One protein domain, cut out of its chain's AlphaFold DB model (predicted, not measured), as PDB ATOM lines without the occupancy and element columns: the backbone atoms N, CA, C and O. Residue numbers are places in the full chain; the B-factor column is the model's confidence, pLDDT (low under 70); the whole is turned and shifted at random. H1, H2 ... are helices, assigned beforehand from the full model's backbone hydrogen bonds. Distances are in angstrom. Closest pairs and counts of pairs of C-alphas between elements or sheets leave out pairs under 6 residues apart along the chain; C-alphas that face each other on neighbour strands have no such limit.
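What this domain is: This is residues 120 to 168 and 198 to 296 of the 571 residues of the protein "Phosphatidylinositol 4-kinase alpha 1" of Vitis vinifera (UniProt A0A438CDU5). Long helix H3 has H2 side by side with it, and the up-and-down bundle H4, H5, H6 packs on it through H4. The printed part has 148 residues with six named helices, H1 to H6, and no named strand: all helix. It is compact, radius of gyration of the C-alphas 16.2 A, spans 45 by 35 by 30 A.

How they stand to each other: H3, residues 203 to 229, touches H2, 148 to 165, at a shallow tilt of 29 degrees, opposite ways; C-alphas 222 and 153 are closest, 5.2 A. H4, 244 to 257, touches H3 about perpendicular, 77 degrees; C-alphas 250 and 213 are closest, 6.0 A. H5, 259 to 268, forms helical hairpins with H4 and H6, 273 to 285. H1, 120 to 133, only just touches H3, with 3 C-alpha pairs within 8 A. Every helix O i to N i+4 pair is within hydrogen-bond range.

Where its parts are: H3 runs 38.3 A from C-alpha 203 at (45.628, -10.637, 29.743) to C-alpha 229 at (14.075, -31.908, 25.811).

The domain as a whole: Across the cut, residues 169 to 197, C-alphas 168 and 198 are 22.3 A apart. Links H1 to H2 and H3 to H4 are long. pLDDT is under 70 in 60 printed residues.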
ATOM      1  N   ASN A 120      45.275 -16.790  18.091       51.19
ATOM      2  CA  ASN A 120      44.770 -16.123  19.287       51.19
ATOM      3  C   ASN A 120      43.637 -15.150  18.920       51.19
ATOM      4  O   ASN A 120      42.582 -15.176  19.538       51.19
ATOM      5  N   ILE A 121      43.756 -14.379  17.836       52.41
ATOM      6  CA  ILE A 121      42.709 -13.422  17.431       52.41
ATOM      7  C   ILE A 121      41.397 -14.134  17.059       52.41
ATOM      8  O   ILE A 121      40.324 -13.678  17.456       52.41
ATOM      9  N   LEU A 122      41.473 -15.261  16.343       51.94
ATOM     10  CA  LEU A 122      40.303 -16.070  15.975       51.94
ATOM     11  C   LEU A 122      39.650 -16.710  17.202       51.94
ATOM     12  O   LEU A 122      38.432 -16.660  17.348       51.94
ATOM     13  N   LEU A 123      40.465 -17.239  18.110       56.25
ATOM     14  CA  LEU A 123      40.037 -17.767  19.398       56.25
ATOM     15  C   LEU A 123      39.327 -16.692  20.237       56.25
ATOM     16  O   LEU A 123      38.257 -16.929  20.785       56.25
ATOM     17  N   HIS A 124      39.850 -15.469  20.261       59.19
ATOM     18  CA  HIS A 124      39.244 -14.344  20.977       59.19
ATOM     19  C   HIS A 124      37.963 -13.831  20.322       59.19
ATOM     20  O   HIS A 124      37.028 -13.452  21.028       59.19
ATOM     21  N   ALA A 125      37.892 -13.837  18.991       59.03
ATOM     22  CA  ALA A 125      36.661 -13.551  18.265       59.03
ATOM     23  C   ALA A 125      35.591 -14.616  18.551       59.03
ATOM     24  O   ALA A 125      34.425 -14.273  18.734       59.03
ATOM     25  N   PHE A 126      35.993 -15.884  18.664       61.06
ATOM     26  CA  PHE A 126      35.112 -16.987  19.032       61.06
ATOM     27  C   PHE A 126      34.618 -16.884  20.480       61.06
ATOM     28  O   PHE A 126      33.413 -16.979  20.707       61.06
ATOM     29  N   ASP A 127      35.496 -16.614  21.450       61.38
ATOM     30  CA  ASP A 127      35.114 -16.386  22.852       61.38
ATOM     31  C   ASP A 127      34.123 -15.217  22.967       61.38
ATOM     32  O   ASP A 127      33.117 -15.301  23.674       61.38
ATOM     33  N   ARG A 128      34.369 -14.128  22.225       65.31
ATOM     34  CA  ARG A 128      33.484 -12.957  22.176       65.31
ATOM     35  C   ARG A 128      32.139 -13.273  21.526       65.31
ATOM     36  O   ARG A 128      31.116 -12.827  22.038       65.31
ATOM     37  N   ALA A 129      32.120 -14.037  20.437       62.16
ATOM     38  CA  ALA A 129      30.886 -14.469  19.783       62.16
ATOM     39  C   ALA A 129      30.074 -15.418  20.682       62.16
ATOM     40  O   ALA A 129      28.862 -15.259  20.811       62.16
ATOM     41  N   SER A 130      30.755 -16.343  21.363       65.25
ATOM     42  CA  SER A 130      30.151 -17.298  22.297       65.25
ATOM     43  C   SER A 130      29.538 -16.589  23.503       65.25
ATOM     44  O   SER A 130      28.406 -16.872  23.882       65.25
ATOM     45  N   LEU A 131      30.238 -15.606  24.073       68.88
ATOM     46  CA  LEU A 131      29.689 -14.743  25.121       68.88
ATOM     47  C   LEU A 131      28.550 -13.853  24.596       68.88
ATOM     48  O   LEU A 131      27.557 -13.659  25.292       68.88
ATOM     49  N   GLY A 132      28.654 -13.363  23.358       65.81
ATOM     50  CA  GLY A 132      27.620 -12.568  22.692       65.81
ATOM     51  C   GLY A 132      26.291 -13.307  22.510       65.81
ATOM     52  O   GLY A 132      25.240 -12.671  22.511       65.81
ATOM     53  N   TRP A 133      26.301 -14.641  22.443       69.69
ATOM     54  CA  TRP A 133      25.075 -15.445  22.452       69.69
ATOM     55  C   TRP A 133      24.259 -15.246  23.739       69.69
ATOM     56  O   TRP A 133      23.034 -15.128  23.696       69.69
ATOM     57  N   PHE A 134      24.940 -15.097  24.877       75.06
ATOM     58  CA  PHE A 134      24.315 -14.862  26.178       75.06
ATOM     59  C   PHE A 134      23.902 -13.404  26.417       75.06
ATOM     60  O   PHE A 134      23.374 -13.096  27.483       75.06
ATOM     61  N   ALA A 135      24.086 -12.506  25.442       74.12
ATOM     62  CA  ALA A 135      23.610 -11.124  25.529       74.12
ATOM     63  C   ALA A 135      22.074 -11.012  25.487       74.12
ATOM     64  O   ALA A 135      21.527  -9.988  25.886       74.12
ATOM     65  N   TYR A 136      21.383 -12.054  25.019       72.88
ATOM     66  CA  TYR A 136      19.928 -12.093  24.895       72.88
ATOM     67  C   TYR A 136      19.293 -12.943  25.997       72.88
ATOM     68  O   TYR A 136      19.933 -13.847  26.555       72.88
ATOM     69  N   GLU A 137      18.029 -12.657  26.306       66.69
ATOM     70  CA  GLU A 137      17.254 -13.421  27.284       66.69
ATOM     71  C   GLU A 137      16.995 -14.861  26.795       66.69
ATOM     72  O   GLU A 137      16.909 -15.105  25.585       66.69
ATOM     73  N   PRO A 138      16.906 -15.838  27.718       66.19
ATOM     74  CA  PRO A 138      16.621 -17.226  27.369       66.19
ATOM     75  C   PRO A 138      15.178 -17.385  26.869       66.19
ATOM     76  O   PRO A 138      14.228 -17.337  27.647       66.19
ATOM     77  N   GLU A 139      15.015 -17.636  25.572       64.81
ATOM     78  CA  GLU A 139      13.726 -17.968  24.951       64.81
ATOM     79  C   GLU A 139      13.590 -19.479  24.746       64.81
ATOM     80  O   GLU A 139      14.585 -20.202  24.651       64.81
ATOM     81  N   TRP A 140      12.354 -19.976  24.727       63.41
ATOM     82  CA  TRP A 140      12.052 -21.367  24.385       63.41
ATOM     83  C   TRP A 140      11.636 -21.432  22.917       63.41
ATOM     84  O   TRP A 140      10.981 -20.519  22.420       63.41
ATOM     85  N   TYR A 141      12.015 -22.492  22.220       57.84
ATOM     86  CA  TYR A 141      11.563 -22.753  20.858       57.84
ATOM     87  C   TYR A 141      11.320 -24.244  20.705       57.84
ATOM     88  O   TYR A 141      12.062 -25.071  21.243       57.84
ATOM     89  N   ASP A 142      10.284 -24.570  19.948       51.00
ATOM     90  CA  ASP A 142      10.086 -25.902  19.416       51.00
ATOM     91  C   ASP A 142      10.145 -25.790  17.892       51.00
ATOM     92  O   ASP A 142       9.334 -25.118  17.261       51.00
ATOM     93  N   MET A 143      11.174 -26.377  17.282       54.12
ATOM     94  CA  MET A 143      11.132 -26.625  15.843       54.12
ATOM     95  C   MET A 143      10.366 -27.934  15.660       54.12
ATOM     96  O   MET A 143      10.586 -28.850  16.438       54.12
ATOM     97  N   ASN A 144       9.562 -28.068  14.598       51.75
ATOM     98  CA  ASN A 144       8.749 -29.260  14.257       51.75
ATOM     99  C   ASN A 144       9.513 -30.611  14.149       51.75
ATOM    100  O   ASN A 144       8.984 -31.594  13.631       51.75
ATOM    101  N   ASN A 145      10.773 -30.679  14.573       57.31
ATOM    102  CA  ASN A 145      11.614 -31.854  14.612       57.31
ATOM    103  C   ASN A 145      11.825 -32.318  16.066       57.31
ATOM    104  O   ASN A 145      12.575 -31.708  16.828       57.31
ATOM    105  N   ILE A 146      11.220 -33.461  16.395       56.62
ATOM    106  CA  ILE A 146      11.147 -34.093  17.727       56.62
ATOM    107  C   ILE A 146      12.526 -34.259  18.401       56.62
ATOM    108  O   ILE A 146      12.632 -34.259  19.624       56.62
ATOM    109  N   ASN A 147      13.604 -34.358  17.616       63.19
ATOM    110  CA  ASN A 147      14.958 -34.600  18.126       63.19
ATOM    111  C   ASN A 147      15.841 -33.343  18.171       63.19
ATOM    112  O   ASN A 147      17.000 -33.429  18.582       63.19
ATOM    113  N   PHE A 148      15.337 -32.180  17.746       64.94
ATOM    114  CA  PHE A 148      16.152 -30.970  17.628       64.94
ATOM    115  C   PHE A 148      16.657 -30.489  18.992       64.94
ATOM    116  O   PHE A 148      17.869 -30.386  19.182       64.94
ATOM    117  N   ALA A 149      15.759 -30.324  19.968       63.84
ATOM    118  CA  ALA A 149      16.113 -29.898  21.324       63.84
ATOM    119  C   ALA A 149      17.108 -30.857  22.010       63.84
ATOM    120  O   ALA A 149      18.038 -30.421  22.686       63.84
ATOM    121  N   GLN A 150      16.969 -32.171  21.784       67.81
ATOM    122  CA  GLN A 150      17.911 -33.174  22.299       67.81
ATOM    123  C   GLN A 150      19.292 -33.053  21.645       67.81
ATOM    124  O   GLN A 150      20.307 -33.061  22.341       67.81
ATOM    125  N   SER A 151      19.337 -32.912  20.317       64.44
ATOM    126  CA  SER A 151      20.594 -32.750  19.575       64.44
ATOM    127  C   SER A 151      21.335 -31.465  19.954       64.44
ATOM    128  O   SER A 151      22.568 -31.420  19.981       64.44
ATOM    129  N   GLU A 152      20.586 -30.425  20.305       65.38
ATOM    130  CA  GLU A 152      21.129 -29.162  20.766       65.38
ATOM    131  C   GLU A 152      21.688 -29.265  22.188       65.38
ATOM    132  O   GLU A 152      22.845 -28.908  22.407       65.38
ATOM    133  N   ALA A 153      20.922 -29.822  23.131       67.19
ATOM    134  CA  ALA A 153      21.393 -30.047  24.496       67.19
ATOM    135  C   ALA A 153      22.692 -30.879  24.518       67.19
ATOM    136  O   ALA A 153      23.628 -30.569  25.257       67.19
ATOM    137  N   GLN A 154      22.790 -31.896  23.652       65.44
ATOM    138  CA  GLN A 154      24.011 -32.689  23.467       65.44
ATOM    139  C   GLN A 154      25.174 -31.855  22.919       65.44
ATOM    140  O   GLN A 154      26.295 -31.974  23.407       65.44
ATOM    141  N   SER A 155      24.919 -30.983  21.942       64.50
ATOM    142  CA  SER A 155      25.949 -30.124  21.346       64.50
ATOM    143  C   SER A 155      26.528 -29.137  22.367       64.50
ATOM    144  O   SER A 155      27.747 -28.993  22.460       64.50
ATOM    145  N   VAL A 156      25.672 -28.503  23.179       66.56
ATOM    146  CA  VAL A 156      26.117 -27.596  24.252       66.56
ATOM    147  C   VAL A 156      26.864 -28.373  25.340       66.56
ATOM    148  O   VAL A 156      27.899 -27.916  25.816       66.56
ATOM    149  N   SER A 157      26.417 -29.582  25.688       67.00
ATOM    150  CA  SER A 157      27.109 -30.440  26.660       67.00
ATOM    151  C   SER A 157      28.521 -30.843  26.203       67.00
ATOM    152  O   SER A 157      29.481 -30.723  26.967       67.00
ATOM    153  N   ILE A 158      28.691 -31.228  24.931       65.62
ATOM    154  CA  ILE A 158      30.012 -31.520  24.342       65.62
ATOM    155  C   ILE A 158      30.930 -30.294  24.444       65.62
ATOM    156  O   ILE A 158      32.102 -30.420  24.803       65.62
ATOM    157  N   PHE A 159      30.392 -29.100  24.189       65.88
ATOM    158  CA  PHE A 159      31.146 -27.856  24.312       65.88
ATOM    159  C   PHE A 159      31.588 -27.567  25.752       65.88
ATOM    160  O   PHE A 159      32.731 -27.177  25.985       65.88
ATOM    161  N   VAL A 160      30.723 -27.809  26.738       68.19
ATOM    162  CA  VAL A 160      31.072 -27.637  28.156       68.19
ATOM    163  C   VAL A 160      32.175 -28.606  28.583       68.19
ATOM    164  O   VAL A 160      33.122 -28.203  29.267       68.19
ATOM    165  N   HIS A 161      32.103 -29.867  28.144       69.25
ATOM    166  CA  HIS A 161      33.169 -30.843  28.373       69.25
ATOM    167  C   HIS A 161      34.495 -30.393  27.754       69.25
ATOM    168  O   HIS A 161      35.544 -30.524  28.387       69.25
ATOM    169  N   TYR A 162      34.456 -29.811  26.555       65.75
ATOM    170  CA  TYR A 162      35.636 -29.257  25.900       65.75
ATOM    171  C   TYR A 162      36.251 -28.098  26.698       65.75
ATOM    172  O   TYR A 162      37.427 -28.148  27.064       65.75
ATOM    173  N   LEU A 163      35.444 -27.090  27.044       67.75
ATOM    174  CA  LEU A 163      35.891 -25.928  27.816       67.75
ATOM    175  C   LEU A 163      36.473 -26.324  29.181       67.75
ATOM    176  O   LEU A 163      37.428 -25.699  29.643       67.75
ATOM    177  N   SER A 164      35.927 -27.372  29.804       71.06
ATOM    178  CA  SER A 164      36.418 -27.924  31.074       71.06
ATOM    179  C   SER A 164      37.769 -28.637  30.941       71.06
ATOM    180  O   SER A 164      38.591 -28.579  31.857       71.06
ATOM    181  N   ASN A 165      37.993 -29.323  29.816       63.06
ATOM    182  CA  ASN A 165      39.181 -30.143  29.573       63.06
ATOM    183  C   ASN A 165      40.359 -29.353  29.005       63.06
ATOM    184  O   ASN A 165      41.499 -29.795  29.134       63.06
ATOM    185  N   GLU A 166      40.110 -28.189  28.411       57.53
ATOM    186  CA  GLU A 166      41.145 -27.278  27.933       57.53
ATOM    187  C   GLU A 166      41.846 -26.616  29.139       57.53
ATOM    188  O   GLU A 166      41.652 -25.445  29.470       57.53
ATOM    189  N   ARG A 167      42.647 -27.395  29.869       41.22
ATOM    190  CA  ARG A 167      43.623 -26.850  30.805       41.22
ATOM    191  C   ARG A 167      44.675 -26.149  29.967       41.22
ATOM    192  O   ARG A 167      45.216 -26.734  29.038       41.22
ATOM    193  N   VAL A 168      44.915 -24.885  30.293       43.44
ATOM    194  CA  VAL A 168      46.036 -24.108  29.773       43.44
ATOM    195  C   VAL A 168      47.280 -24.973  29.938       43.44
ATOM    196  O   VAL A 168      47.688 -25.224  31.072       43.44
ATOM    197  N   GLY A 198      40.335  -4.505  23.725       61.09
ATOM    198  CA  GLY A 198      40.756  -3.170  24.139       61.09
ATOM    199  C   GLY A 198      41.880  -3.202  25.173       61.09
ATOM    200  O   GLY A 198      42.721  -4.105  25.162       61.09
ATOM    201  N   GLN A 199      41.900  -2.199  26.050       54.25
ATOM    202  CA  GLN A 199      42.954  -2.030  27.042       54.25
ATOM    203  C   GLN A 199      42.822  -3.031  28.196       54.25
ATOM    204  O   GLN A 199      41.767  -3.123  28.820       54.25
ATOM    205  N   MET A 200      43.880  -3.802  28.474       59.03
ATOM    206  CA  MET A 200      43.884  -4.810  29.543       59.03
ATOM    207  C   MET A 200      45.192  -4.789  30.335       59.03
ATOM    208  O   MET A 200      46.268  -4.826  29.754       59.03
ATOM    209  N   GLU A 201      45.090  -4.786  31.667       55.94
ATOM    210  CA  GLU A 201      46.250  -4.774  32.574       55.94
ATOM    211  C   GLU A 201      46.864  -6.170  32.788       55.94
ATOM    212  O   GLU A 201      48.056  -6.279  33.038       55.94
ATOM    213  N   ASN A 202      46.065  -7.248  32.690       68.25
ATOM    214  CA  ASN A 202      46.506  -8.638  32.886       68.25
ATOM    215  C   ASN A 202      45.735  -9.614  31.983       68.25
ATOM    216  O   ASN A 202      44.671 -10.134  32.343       68.25
ATOM    217  N   TYR A 203      46.292  -9.884  30.805       66.25
ATOM    218  CA  TYR A 203      45.628 -10.637  29.743       66.25
ATOM    219  C   TYR A 203      45.224 -12.068  30.137       66.25
ATOM    220  O   TYR A 203      44.065 -12.458  29.986       66.25
ATOM    221  N   ALA A 204      46.163 -12.840  30.694       68.88
ATOM    222  CA  ALA A 204      45.941 -14.240  31.056       68.88
ATOM    223  C   ALA A 204      44.860 -14.402  32.140       68.88
ATOM    224  O   ALA A 204      43.978 -15.252  32.022       68.88
ATOM    225  N   ALA A 205      44.876 -13.532  33.156       72.12
ATOM    226  CA  ALA A 205      43.877 -13.537  34.221       72.12
ATOM    227  C   ALA A 205      42.486 -13.131  33.704       72.12
ATOM    228  O   ALA A 205      41.487 -13.745  34.071       72.12
ATOM    229  N   GLY A 206      42.405 -12.127  32.823       73.31
ATOM    230  CA  GLY A 206      41.143 -11.722  32.197       73.31
ATOM    231  C   GLY A 206      40.556 -12.801  31.281       73.31
ATOM    232  O   GLY A 206      39.346 -13.027  31.293       73.31
ATOM    233  N   ARG A 207      41.409 -13.508  30.527       70.69
ATOM    234  CA  ARG A 207      41.005 -14.648  29.691       70.69
ATOM    235  C   ARG A 207      40.417 -15.777  30.534       70.69
ATOM    236  O   ARG A 207      39.333 -16.259  30.219       70.69
ATOM    237  N   GLU A 208      41.084 -16.148  31.623       77.75
ATOM    238  CA  GLU A 208      40.610 -17.206  32.520       77.75
ATOM    239  C   GLU A 208      39.247 -16.859  33.143       77.75
ATOM    240  O   GLU A 208      38.329 -17.677  33.135       77.75
ATOM    241  N   LYS A 209      39.048 -15.612  33.588       81.88
ATOM    242  CA  LYS A 209      37.752 -15.151  34.123       81.88
ATOM    243  C   LYS A 209      36.621 -15.240  33.096       81.88
ATOM    244  O   LYS A 209      35.529 -15.707  33.421       81.88
ATOM    245  N   ARG A 210      36.874 -14.823  31.849       80.62
ATOM    246  CA  ARG A 210      35.899 -14.914  30.743       80.62
ATOM    247  C   ARG A 210      35.558 -16.360  30.411       80.62
ATOM    248  O   ARG A 210      34.388 -16.677  30.218       80.62
ATOM    249  N   LYS A 211      36.559 -17.238  30.406       79.12
ATOM    250  CA  LYS A 211      36.370 -18.673  30.201       79.12
ATOM    251  C   LYS A 211      35.517 -19.294  31.307       79.12
ATOM    252  O   LYS A 211      34.585 -20.032  31.011       79.12
ATOM    253  N   GLN A 212      35.781 -18.961  32.570       83.50
ATOM    254  CA  GLN A 212      34.971 -19.437  33.694       83.50
ATOM    255  C   GLN A 212      33.523 -18.934  33.629       83.50
ATOM    256  O   GLN A 212      32.604 -19.690  33.947       83.50
ATOM    257  N   LEU A 213      33.309 -17.685  33.198       84.75
ATOM    258  CA  LEU A 213      31.974 -17.137  32.946       84.75
ATOM    259  C   LEU A 213      31.258 -17.915  31.834       84.75
ATOM    260  O   LEU A 213      30.113 -18.326  32.017       84.75
ATOM    261  N   LEU A 214      31.939 -18.145  30.707       79.12
ATOM    262  CA  LEU A 214      31.395 -18.880  29.566       79.12
ATOM    263  C   LEU A 214      31.029 -20.316  29.951       79.12
ATOM    264  O   LEU A 214      29.929 -20.767  29.655       79.12
ATOM    265  N   LEU A 215      31.912 -21.005  30.676       80.12
ATOM    266  CA  LEU A 215      31.672 -22.357  31.172       80.12
ATOM    267  C   LEU A 215      30.400 -22.430  32.028       80.12
ATOM    268  O   LEU A 215      29.570 -23.314  31.833       80.12
ATOM    269  N   MET A 216      30.235 -21.487  32.962       86.88
ATOM    270  CA  MET A 216      29.065 -21.428  33.840       86.88
ATOM    271  C   MET A 216      27.772 -21.195  33.047       86.88
ATOM    272  O   MET A 216      26.784 -21.898  33.265       86.88
ATOM    273  N   LEU A 217      27.790 -20.256  32.097       81.94
ATOM    274  CA  LEU A 217      26.644 -19.946  31.243       81.94
ATOM    275  C   LEU A 217      26.262 -21.127  30.337       81.94
ATOM    276  O   LEU A 217      25.085 -21.471  30.244       81.94
ATOM    277  N   CYS A 218      27.247 -21.787  29.723       79.12
ATOM    278  CA  CYS A 218      27.022 -22.959  28.880       79.12
ATOM    279  C   CYS A 218      26.506 -24.159  29.679       79.12
ATOM    280  O   CYS A 218      25.608 -24.843  29.199       79.12
ATOM    281  N   GLN A 219      27.008 -24.400  30.897       80.94
ATOM    282  CA  GLN A 219      26.479 -25.467  31.754       80.94
ATOM    283  C   GLN A 219      25.015 -25.204  32.118       80.94
ATOM    284  O   GLN A 219      24.181 -26.096  31.999       80.94
ATOM    285  N   HIS A 220      24.689 -23.968  32.511       83.06
ATOM    286  CA  HIS A 220      23.313 -23.595  32.827       83.06
ATOM    287  C   HIS A 220      22.376 -23.768  31.623       83.06
ATOM    288  O   HIS A 220      21.252 -24.244  31.770       83.06
ATOM    289  N   GLU A 221      22.826 -23.394  30.425       77.62
ATOM    290  CA  GLU A 221      22.023 -23.529  29.211       77.62
ATOM    291  C   GLU A 221      21.884 -24.988  28.756       77.62
ATOM    292  O   GLU A 221      20.798 -25.393  28.351       77.62
ATOM    293  N   ALA A 222      22.931 -25.808  28.904       73.75
ATOM    294  CA  ALA A 222      22.857 -27.249  28.666       73.75
ATOM    295  C   ALA A 222      21.817 -27.911  29.579       73.75
ATOM    296  O   ALA A 222      20.974 -28.669  29.100       73.75
ATOM    297  N   ASP A 223      21.830 -27.578  30.874       78.56
ATOM    298  CA  ASP A 223      20.858 -28.088  31.841       78.56
ATOM    299  C   ASP A 223      19.436 -27.628  31.485       78.56
ATOM    300  O   ASP A 223      18.496 -28.425  31.491       78.56
ATOM    301  N   ARG A 224      19.272 -26.348  31.122       79.69
ATOM    302  CA  ARG A 224      17.988 -25.768  30.708       79.69
ATOM    303  C   ARG A 224      17.401 -26.485  29.486       79.69
ATOM    304  O   ARG A 224      16.226 -26.851  29.502       79.69
ATOM    305  N   LEU A 225      18.208 -26.696  28.448       74.19
ATOM    306  CA  LEU A 225      17.802 -27.390  27.223       74.19
ATOM    307  C   LEU A 225      17.560 -28.881  27.462       74.19
ATOM    308  O   LEU A 225      16.650 -29.456  26.871       74.19
ATOM    309  N   HIS A 226      18.323 -29.509  28.358       76.06
ATOM    310  CA  HIS A 226      18.099 -30.898  28.747       76.06
ATOM    311  C   HIS A 226      16.736 -31.080  29.429       76.06
ATOM    312  O   HIS A 226      15.984 -31.981  29.056       76.06
ATOM    313  N   VAL A 227      16.379 -30.182  30.359       80.31
ATOM    314  CA  VAL A 227      15.054 -30.165  31.004       80.31
ATOM    315  C   VAL A 227      13.941 -29.950  29.977       80.31
ATOM    316  O   VAL A 227      12.911 -30.611  30.048       80.31
ATOM    317  N   TRP A 228      14.147 -29.071  28.993       76.94
ATOM    318  CA  TRP A 228      13.177 -28.853  27.915       76.94
ATOM    319  C   TRP A 228      12.992 -30.069  27.013       76.94
ATOM    320  O   TRP A 228      11.873 -30.410  26.647       76.94
ATOM    321  N   ALA A 229      14.087 -30.744  26.679       73.00
ATOM    322  CA  ALA A 229      14.075 -31.908  25.811       73.00
ATOM    323  C   ALA A 229      13.496 -33.164  26.490       73.00
ATOM    324  O   ALA A 229      13.061 -34.092  25.802       73.00
ATOM    325  N   GLN A 230      13.522 -33.222  27.826       75.88
ATOM    326  CA  GLN A 230      13.006 -34.334  28.627       75.88
ATOM    327  C   GLN A 230      12.253 -33.836  29.877       75.88
ATOM    328  O   GLN A 230      12.678 -34.100  31.002       75.88
ATOM    329  N   PRO A 231      11.093 -33.171  29.721       73.56
ATOM    330  CA  PRO A 231      10.393 -32.525  30.835       73.56
ATOM    331  C   PRO A 231       9.828 -33.518  31.862       73.56
ATOM    332  O   PRO A 231       9.584 -33.158  33.011       73.56
ATOM    333  N   THR A 232       9.616 -34.776  31.465       74.06
ATOM    334  CA  THR A 232       9.105 -35.853  32.327       74.06
ATOM    335  C   THR A 232      10.204 -36.606  33.073       74.06
ATOM    336  O   THR A 232       9.898 -37.375  33.985       74.06
ATOM    337  N   ASN A 233      11.471 -36.411  32.700       70.00
ATOM    338  CA  ASN A 233      12.584 -37.166  33.251       70.00
ATOM    339  C   ASN A 233      13.252 -36.340  34.355       70.00
ATOM    340  O   ASN A 233      13.951 -35.365  34.096       70.00
ATOM    341  N   SER A 234      13.015 -36.703  35.615       55.12
ATOM    342  CA  SER A 234      13.522 -35.972  36.780       55.12
ATOM    343  C   SER A 234      14.975 -36.334  37.115       55.12
ATOM    344  O   SER A 234      15.286 -36.659  38.266       55.12
ATOM    345  N   SER A 235      15.881 -36.330  36.135       57.78
ATOM    346  CA  SER A 235      17.310 -36.411  36.435       57.78
ATOM    347  C   SER A 235      17.721 -35.083  37.079       57.78
ATOM    348  O   SER A 235      17.640 -34.010  36.488       57.78
ATOM    349  N   SER A 236      18.089 -35.129  38.359       51.75
ATOM    350  CA  SER A 236      18.473 -33.948  39.127       51.75
ATOM    351  C   SER A 236      19.719 -33.304  38.516       51.75
ATOM    352  O   SER A 236      20.826 -33.809  38.714       51.75
ATOM    353  N   SER A 237      19.556 -32.186  37.805       54.88
ATOM    354  CA  SER A 237      20.688 -31.362  37.392       54.88
ATOM    355  C   SER A 237      21.423 -30.861  38.636       54.88
ATOM    356  O   SER A 237      20.834 -30.381  39.616       54.88
ATOM    357  N   SER A 238      22.738 -31.049  38.650       52.16
ATOM    358  CA  SER A 238      23.583 -30.635  39.761       52.16
ATOM    359  C   SER A 238      23.638 -29.111  39.807       52.16
ATOM    360  O   SER A 238      24.398 -28.488  39.071       52.16
ATOM    361  N   ARG A 239      22.843 -28.495  40.689       56.91
ATOM    362  CA  ARG A 239      22.902 -27.049  40.941       56.91
ATOM    363  C   ARG A 239      24.328 -26.654  41.326       56.91
ATOM    364  O   ARG A 239      24.787 -26.988  42.421       56.91
ATOM    365  N   LEU A 240      25.016 -25.936  40.439       61.75
ATOM    366  CA  LEU A 240      26.329 -25.357  40.709       61.75
ATOM    367  C   LEU A 240      26.227 -24.440  41.938       61.75
ATOM    368  O   LEU A 240      25.579 -23.394  41.903       61.75
ATOM    369  N   LYS A 241      26.858 -24.831  43.050       65.25
ATOM    370  CA  LYS A 241      26.986 -23.977  44.239       65.25
ATOM    371  C   LYS A 241      28.094 -22.956  43.988       65.25
ATOM    372  O   LYS A 241      29.269 -23.248  44.184       65.25
ATOM    373  N   ILE A 242      27.708 -21.770  43.532       80.94
ATOM    374  CA  ILE A 242      28.608 -20.637  43.282       80.94
ATOM    375  C   ILE A 242      28.534 -19.680  44.481       80.94
ATOM    376  O   ILE A 242      27.438 -19.371  44.954       80.94
ATOM    377  N   SER A 243      29.687 -19.232  44.992       83.88
ATOM    378  CA  SER A 243      29.760 -18.275  46.105       83.88
ATOM    379  C   SER A 243      29.324 -16.868  45.686       83.88
ATOM    380  O   SER A 243      29.356 -16.513  44.507       83.88
ATOM    381  N   SER A 244      28.933 -16.040  46.658       82.94
ATOM    382  CA  SER A 244      28.453 -14.676  46.403       82.94
ATOM    383  C   SER A 244      29.519 -13.787  45.750       82.94
ATOM    384  O   SER A 244      29.214 -13.009  44.850       82.94
ATOM    385  N   GLU A 245      30.779 -13.936  46.151       85.88
ATOM    386  CA  GLU A 245      31.915 -13.168  45.631       85.88
ATOM    387  C   GLU A 245      32.182 -13.507  44.162       85.88
ATOM    388  O   GLU A 245      32.462 -12.627  43.349       85.88
ATOM    389  N   LYS A 246      32.025 -14.785  43.801       87.69
ATOM    390  CA  LYS A 246      32.213 -15.251  42.428       87.69
ATOM    391  C   LYS A 246      31.105 -14.746  41.498       87.69
ATOM    392  O   LYS A 246      31.379 -14.418  40.348       87.69
ATOM    393  N   TRP A 247      29.875 -14.592  41.998       88.44
ATOM    394  CA  TRP A 247      28.786 -13.946  41.251       88.44
ATOM    395  C   TRP A 247      29.067 -12.477  40.933       88.44
ATOM    396  O   TRP A 247      28.792 -12.030  39.821       88.44
ATOM    397  N   ILE A 248      29.643 -11.743  41.884       89.81
ATOM    398  CA  ILE A 248      30.052 -10.345  41.692       89.81
ATOM    399  C   ILE A 248      31.145 -10.256  40.618       89.81
ATOM    400  O   ILE A 248      31.074  -9.426  39.713       89.81
ATOM    401  N   GLU A 249      32.136 -11.149  40.669       89.12
ATOM    402  CA  GLU A 249      33.196 -11.215  39.660       89.12
ATOM    403  C   GLU A 249      32.656 -11.545  38.260       89.12
ATOM    404  O   GLU A 249      33.058 -10.914  37.276       89.12
ATOM    405  N   PHE A 250      31.707 -12.479  38.161       89.19
ATOM    406  CA  PHE A 250      31.024 -12.792  36.908       89.19
ATOM    407  C   PHE A 250      30.240 -11.600  36.360       89.19
ATOM    408  O   PHE A 250      30.331 -11.331  35.165       89.19
ATOM    409  N   ALA A 251      29.544 -10.847  37.214       90.50
ATOM    410  CA  ALA A 251      28.814  -9.647  36.810       90.50
ATOM    411  C   ALA A 251      29.745  -8.575  36.224       90.50
ATOM    412  O   ALA A 251      29.490  -8.061  35.136       90.50
ATOM    413  N   ARG A 252      30.864  -8.284  36.903       91.00
ATOM    414  CA  ARG A 252      31.873  -7.315  36.434       91.00
ATOM    415  C   ARG A 252      32.528  -7.756  35.132       91.00
ATOM    416  O   ARG A 252      32.684  -6.955  34.214       91.00
ATOM    417  N   THR A 253      32.879  -9.039  35.041       88.06
ATOM    418  CA  THR A 253      33.483  -9.611  33.833       88.06
ATOM    419  C   THR A 253      32.505  -9.542  32.660       88.06
ATOM    420  O   THR A 253      32.890  -9.084  31.589       88.06
ATOM    421  N   ALA A 254      31.235  -9.906  32.865       88.50
ATOM    422  CA  ALA A 254      30.194  -9.800  31.845       88.50
ATOM    423  C   ALA A 254      30.012  -8.349  31.375       88.50
ATOM    424  O   ALA A 254      30.058  -8.092  30.176       88.50
ATOM    425  N   PHE A 255      29.907  -7.401  32.311       89.00
ATOM    426  CA  PHE A 255      29.725  -5.982  32.000       89.00
ATOM    427  C   PHE A 255      30.906  -5.397  31.214       89.00
ATOM    428  O   PHE A 255      30.696  -4.637  30.275       89.00
ATOM    429  N   SER A 256      32.141  -5.800  31.543       86.88
ATOM    430  CA  SER A 256      33.349  -5.376  30.814       86.88
ATOM    431  C   SER A 256      33.414  -5.880  29.367       86.88
ATOM    432  O   SER A 256      34.114  -5.296  28.543       86.88
ATOM    433  N   VAL A 257      32.721  -6.983  29.059       81.81
ATOM    434  CA  VAL A 257      32.649  -7.545  27.704       81.81
ATOM    435  C   VAL A 257      31.517  -6.885  26.924       81.81
ATOM    436  O   VAL A 257      31.748  -6.349  25.839       81.81
ATOM    437  N   ASP A 258      30.305  -6.951  27.471       80.81
ATOM    438  CA  ASP A 258      29.101  -6.334  26.928       80.81
ATOM    439  C   ASP A 258      28.059  -6.189  28.057       80.81
ATOM    440  O   ASP A 258      27.659  -7.198  28.656       80.81
ATOM    441  N   PRO A 259      27.559  -4.973  28.345       87.50
ATOM    442  CA  PRO A 259      26.543  -4.756  29.373       87.50
ATOM    443  C   PRO A 259      25.286  -5.620  29.216       87.50
ATOM    444  O   PRO A 259      24.663  -5.983  30.213       87.50
ATOM    445  N   ARG A 260      24.928  -6.003  27.985       85.19
ATOM    446  CA  ARG A 260      23.765  -6.858  27.692       85.19
ATOM    447  C   ARG A 260      23.888  -8.242  28.317       85.19
ATOM    448  O   ARG A 260      22.911  -8.777  28.833       85.19
ATOM    449  N   ILE A 261      25.103  -8.790  28.344       85.06
ATOM    450  CA  ILE A 261      25.382 -10.088  28.968       85.06
ATOM    451  C   ILE A 261      25.170  -9.988  30.478       85.06
ATOM    452  O   ILE A 261      24.581 -10.887  31.067       85.06
ATOM    453  N   ALA A 262      25.590  -8.890  31.114       89.94
ATOM    454  CA  ALA A 262      25.376  -8.685  32.548       89.94
ATOM    455  C   ALA A 262      23.881  -8.553  32.901       89.94
ATOM    456  O   ALA A 262      23.435  -9.097  33.912       89.94
ATOM    457  N   LEU A 263      23.101  -7.878  32.050       89.19
ATOM    458  CA  LEU A 263      21.649  -7.756  32.208       89.19
ATOM    459  C   LEU A 263      20.940  -9.112  32.030       89.19
ATOM    460  O   LEU A 263      20.138  -9.492  32.883       89.19
ATOM    461  N   SER A 264      21.289  -9.873  30.984       85.81
ATOM    462  CA  SER A 264      20.767 -11.229  30.745       85.81
ATOM    463  C   SER A 264      21.191 -12.215  31.839       85.81
ATOM    464  O   SER A 264      20.425 -13.081  32.257       85.81
ATOM    465  N   LEU A 265      22.399 -12.066  32.388       88.56
ATOM    466  CA  LEU A 265      22.872 -12.874  33.511       88.56
ATOM    467  C   LEU A 265      21.968 -12.696  34.741       88.56
ATOM    468  O   LEU A 265      21.585 -13.677  35.376       88.56
ATOM    469  N   ALA A 266      21.584 -11.459  35.055       89.12
ATOM    470  CA  ALA A 266      20.676 -11.179  36.160       89.12
ATOM    471  C   ALA A 266      19.232 -11.658  35.901       89.12
ATOM    472  O   ALA A 266      18.564 -12.061  36.855       89.12
ATOM    473  N   SER A 267      18.758 -11.686  34.646       86.81
ATOM    474  CA  SER A 267      17.443 -12.262  34.315       86.81
ATOM    475  C   SER A 267      17.436 -13.795  34.350       86.81
ATOM    476  O   SER A 267      16.437 -14.389  34.755       86.81
ATOM    477  N   ARG A 268      18.562 -14.447  34.028       85.38
ATOM    478  CA  ARG A 268      18.753 -15.909  34.140       85.38
ATOM    479  C   ARG A 268      18.806 -16.394  35.590       85.38
ATOM    480  O   ARG A 268      18.291 -17.468  35.890       85.38
ATOM    481  N   PHE A 269      19.385 -15.599  36.493       87.06
ATOM    482  CA  PHE A 269      19.552 -15.948  37.910       87.06
ATOM    483  C   PHE A 269      18.831 -14.969  38.857       87.06
ATOM    484  O   PHE A 269      19.469 -14.328  39.699       87.06
ATOM    485  N   PRO A 270      17.487 -14.872  38.801       84.06
ATOM    486  CA  PRO A 270      16.728 -13.889  39.580       84.06
ATOM    487  C   PRO A 270      16.763 -14.151  41.095       84.06
ATOM    488  O   PRO A 270      16.470 -13.257  41.889       84.06
ATOM    489  N   THR A 271      17.121 -15.369  41.514       85.38
ATOM    490  CA  THR A 271      17.194 -15.788  42.921       85.38
ATOM    491  C   THR A 271      18.468 -15.332  43.633       85.38
ATOM    492  O   THR A 271      18.554 -15.476  44.851       85.38
ATOM    493  N   VAL A 272      19.454 -14.782  42.912       87.50
ATOM    494  CA  VAL A 272      20.760 -14.393  43.465       87.50
ATOM    495  C   VAL A 272      20.793 -12.881  43.746       87.50
ATOM    496  O   VAL A 272      20.974 -12.080  42.825       87.50
ATOM    497  N   PRO A 273      20.653 -12.436  45.012       87.94
ATOM    498  CA  PRO A 273      20.560 -11.011  45.329       87.94
ATOM    499  C   PRO A 273      21.883 -10.255  45.141       87.94
ATOM    500  O   PRO A 273      21.856  -9.087  44.760       87.94
ATOM    501  N   SER A 274      23.032 -10.899  45.375       89.69
ATOM    502  CA  SER A 274      24.356 -10.274  45.226       89.69
ATOM    503  C   SER A 274      24.666  -9.903  43.778       89.69
ATOM    504  O   SER A 274      25.138  -8.800  43.515       89.69
ATOM    505  N   LEU A 275      24.303 -10.776  42.835       90.06
ATOM    506  CA  LEU A 275      24.370 -10.508  41.401       90.06
ATOM    507  C   LEU A 275      23.510  -9.294  41.024       90.06
ATOM    508  O   LEU A 275      23.992  -8.363  40.382       90.06
ATOM    509  N   LYS A 276      22.245  -9.271  41.466       90.19
ATOM    510  CA  LYS A 276      21.326  -8.163  41.176       90.19
ATOM    511  C   LYS A 276      21.831  -6.834  41.747       90.19
ATOM    512  O   LYS A 276      21.706  -5.806  41.084       90.19
ATOM    513  N   ALA A 277      22.394  -6.846  42.955       90.62
ATOM    514  CA  ALA A 277      22.956  -5.658  43.592       90.62
ATOM    515  C   ALA A 277      24.165  -5.108  42.818       90.62
ATOM    516  O   ALA A 277      24.210  -3.911  42.548       90.62
ATOM    517  N   GLU A 278      25.095  -5.970  42.400       93.31
ATOM    518  CA  GLU A 278      26.268  -5.552  41.624       93.31
ATOM    519  C   GLU A 278      25.874  -5.001  40.246       93.31
ATOM    520  O   GLU A 278      26.303  -3.913  39.870       93.31
ATOM    521  N   VAL A 279      24.993  -5.693  39.511       92.19
ATOM    522  CA  VAL A 279      24.489  -5.202  38.213       92.19
ATOM    523  C   VAL A 279      23.777  -3.859  38.382       92.19
ATOM    524  O   VAL A 279      23.967  -2.959  37.570       92.19
ATOM    525  N   THR A 280      23.025  -3.677  39.472       91.81
ATOM    526  CA  THR A 280      22.399  -2.387  39.797       91.81
ATOM    527  C   THR A 280      23.433  -1.272  39.942       91.81
ATOM    528  O   THR A 280      23.262  -0.207  39.353       91.81
ATOM    529  N   GLN A 281      24.520  -1.513  40.680       92.25
ATOM    530  CA  GLN A 281      25.593  -0.531  40.844       92.25
ATOM    531  C   GLN A 281      26.270  -0.203  39.508       92.25
ATOM    532  O   GLN A 281      26.437   0.970  39.177       92.25
ATOM    533  N   LEU A 282      26.594  -1.218  38.703       92.44
ATOM    534  CA  LEU A 282      27.236  -1.033  37.397       92.44
ATOM    535  C   LEU A 282      26.363  -0.224  36.427       92.44
ATOM    536  O   LEU A 282      26.870   0.683  35.763       92.44
ATOM    537  N   VAL A 283      25.053  -0.496  36.392       91.88
ATOM    538  CA  VAL A 283      24.081   0.246  35.571       91.88
ATOM    539  C   VAL A 283      23.974   1.705  36.013       91.88
ATOM    540  O   VAL A 283      23.928   2.599  35.170       91.88
ATOM    541  N   GLN A 284      23.950   1.965  37.322       89.56
ATOM    542  CA  GLN A 284      23.864   3.329  37.850       89.56
ATOM    543  C   GLN A 284      25.122   4.153  37.540       89.56
ATOM    544  O   GLN A 284      25.003   5.344  37.260       89.56
ATOM    545  N   LEU A 285      26.305   3.526  37.530       91.00
ATOM    546  CA  LEU A 285      27.570   4.177  37.171       91.00
ATOM    547  C   LEU A 285      27.663   4.515  35.672       91.00
ATOM    548  O   LEU A 285      28.136   5.594  35.322       91.00
ATOM    549  N   HIS A 286      27.167   3.640  34.791       89.62
ATOM    550  CA  HIS A 286      27.298   3.767  33.328       89.62
ATOM    551  C   HIS A 286      25.976   4.129  32.628       89.62
ATOM    552  O   HIS A 286      25.750   3.799  31.464       89.62
ATOM    553  N   ILE A 287      25.078   4.831  33.323       88.31
ATOM    554  CA  ILE A 287      23.699   5.093  32.873       88.31
ATOM    555  C   ILE A 287      23.606   5.736  31.476       88.31
ATOM    556  O   ILE A 287      22.640   5.525  30.745       88.31
ATOM    557  N   MET A 288      24.610   6.526  31.088       85.38
ATOM    558  CA  MET A 288      24.642   7.256  29.817       85.38
ATOM    559  C   MET A 288      24.879   6.340  28.613       85.38
ATOM    560  O   MET A 288      24.319   6.585  27.546       85.38
ATOM    561  N   GLU A 289      25.669   5.282  28.795       85.38
ATOM    562  CA  GLU A 289      26.028   4.314  27.751       85.38
ATOM    563  C   GLU A 289      24.892   3.313  27.497       85.38
ATOM    564  O   GLU A 289      24.766   2.759  26.409       85.38
ATOM    565  N   LEU A 290      24.011   3.129  28.485       87.81
ATOM    566  CA  LEU A 290      22.964   2.106  28.478       87.81
ATOM    567  C   LEU A 290      21.605   2.593  27.959       87.81
ATOM    568  O   LEU A 290      20.651   1.821  27.948       87.81
ATOM    569  N   ARG A 291      21.488   3.842  27.490       86.81
ATOM    570  CA  ARG A 291      20.201   4.457  27.090       86.81
ATOM    571  C   ARG A 291      19.425   3.685  26.025       86.81
ATOM    572  O   ARG A 291      18.199   3.775  25.981       86.81
ATOM    573  N   CYS A 292      20.127   2.954  25.162       86.38
ATOM    574  CA  CYS A 292      19.527   2.144  24.104       86.38
ATOM    575  C   CYS A 292      18.995   0.786  24.596       86.38
ATOM    576  O   CYS A 292      18.336   0.097  23.824       86.38
ATOM    577  N   MET A 293      19.250   0.421  25.856       86.06
ATOM    578  CA  MET A 293      18.926  -0.885  26.430       86.06
ATOM    579  C   MET A 293      17.733  -0.775  27.398       86.06
ATOM    580  O   MET A 293      17.900  -0.335  28.543       86.06
ATOM    581  N   PRO A 294      16.497  -1.122  26.989       86.38
ATOM    582  CA  PRO A 294      15.329  -1.073  27.875       86.38
ATOM    583  C   PRO A 294      15.413  -2.058  29.059       86.38
ATOM    584  O   PRO A 294      14.803  -1.827  30.105       86.38
ATOM    585  N   GLU A 295      16.215  -3.114  28.949       85.81
ATOM    586  CA  GLU A 295      16.406  -4.150  29.968       85.81
ATOM    587  C   GLU A 295      17.073  -3.601  31.238       85.81
ATOM    588  O   GLU A 295      16.904  -4.152  32.322       85.81
ATOM    589  N   ALA A 296      17.794  -2.479  31.140       89.19
ATOM    590  CA  ALA A 296      18.452  -1.845  32.280       89.19
ATOM    591  C   ALA A 296      17.501  -0.987  33.148       89.19
ATOM    592  O   ALA A 296      17.857  -0.613  34.268       89.19
TER     593      ALA A 296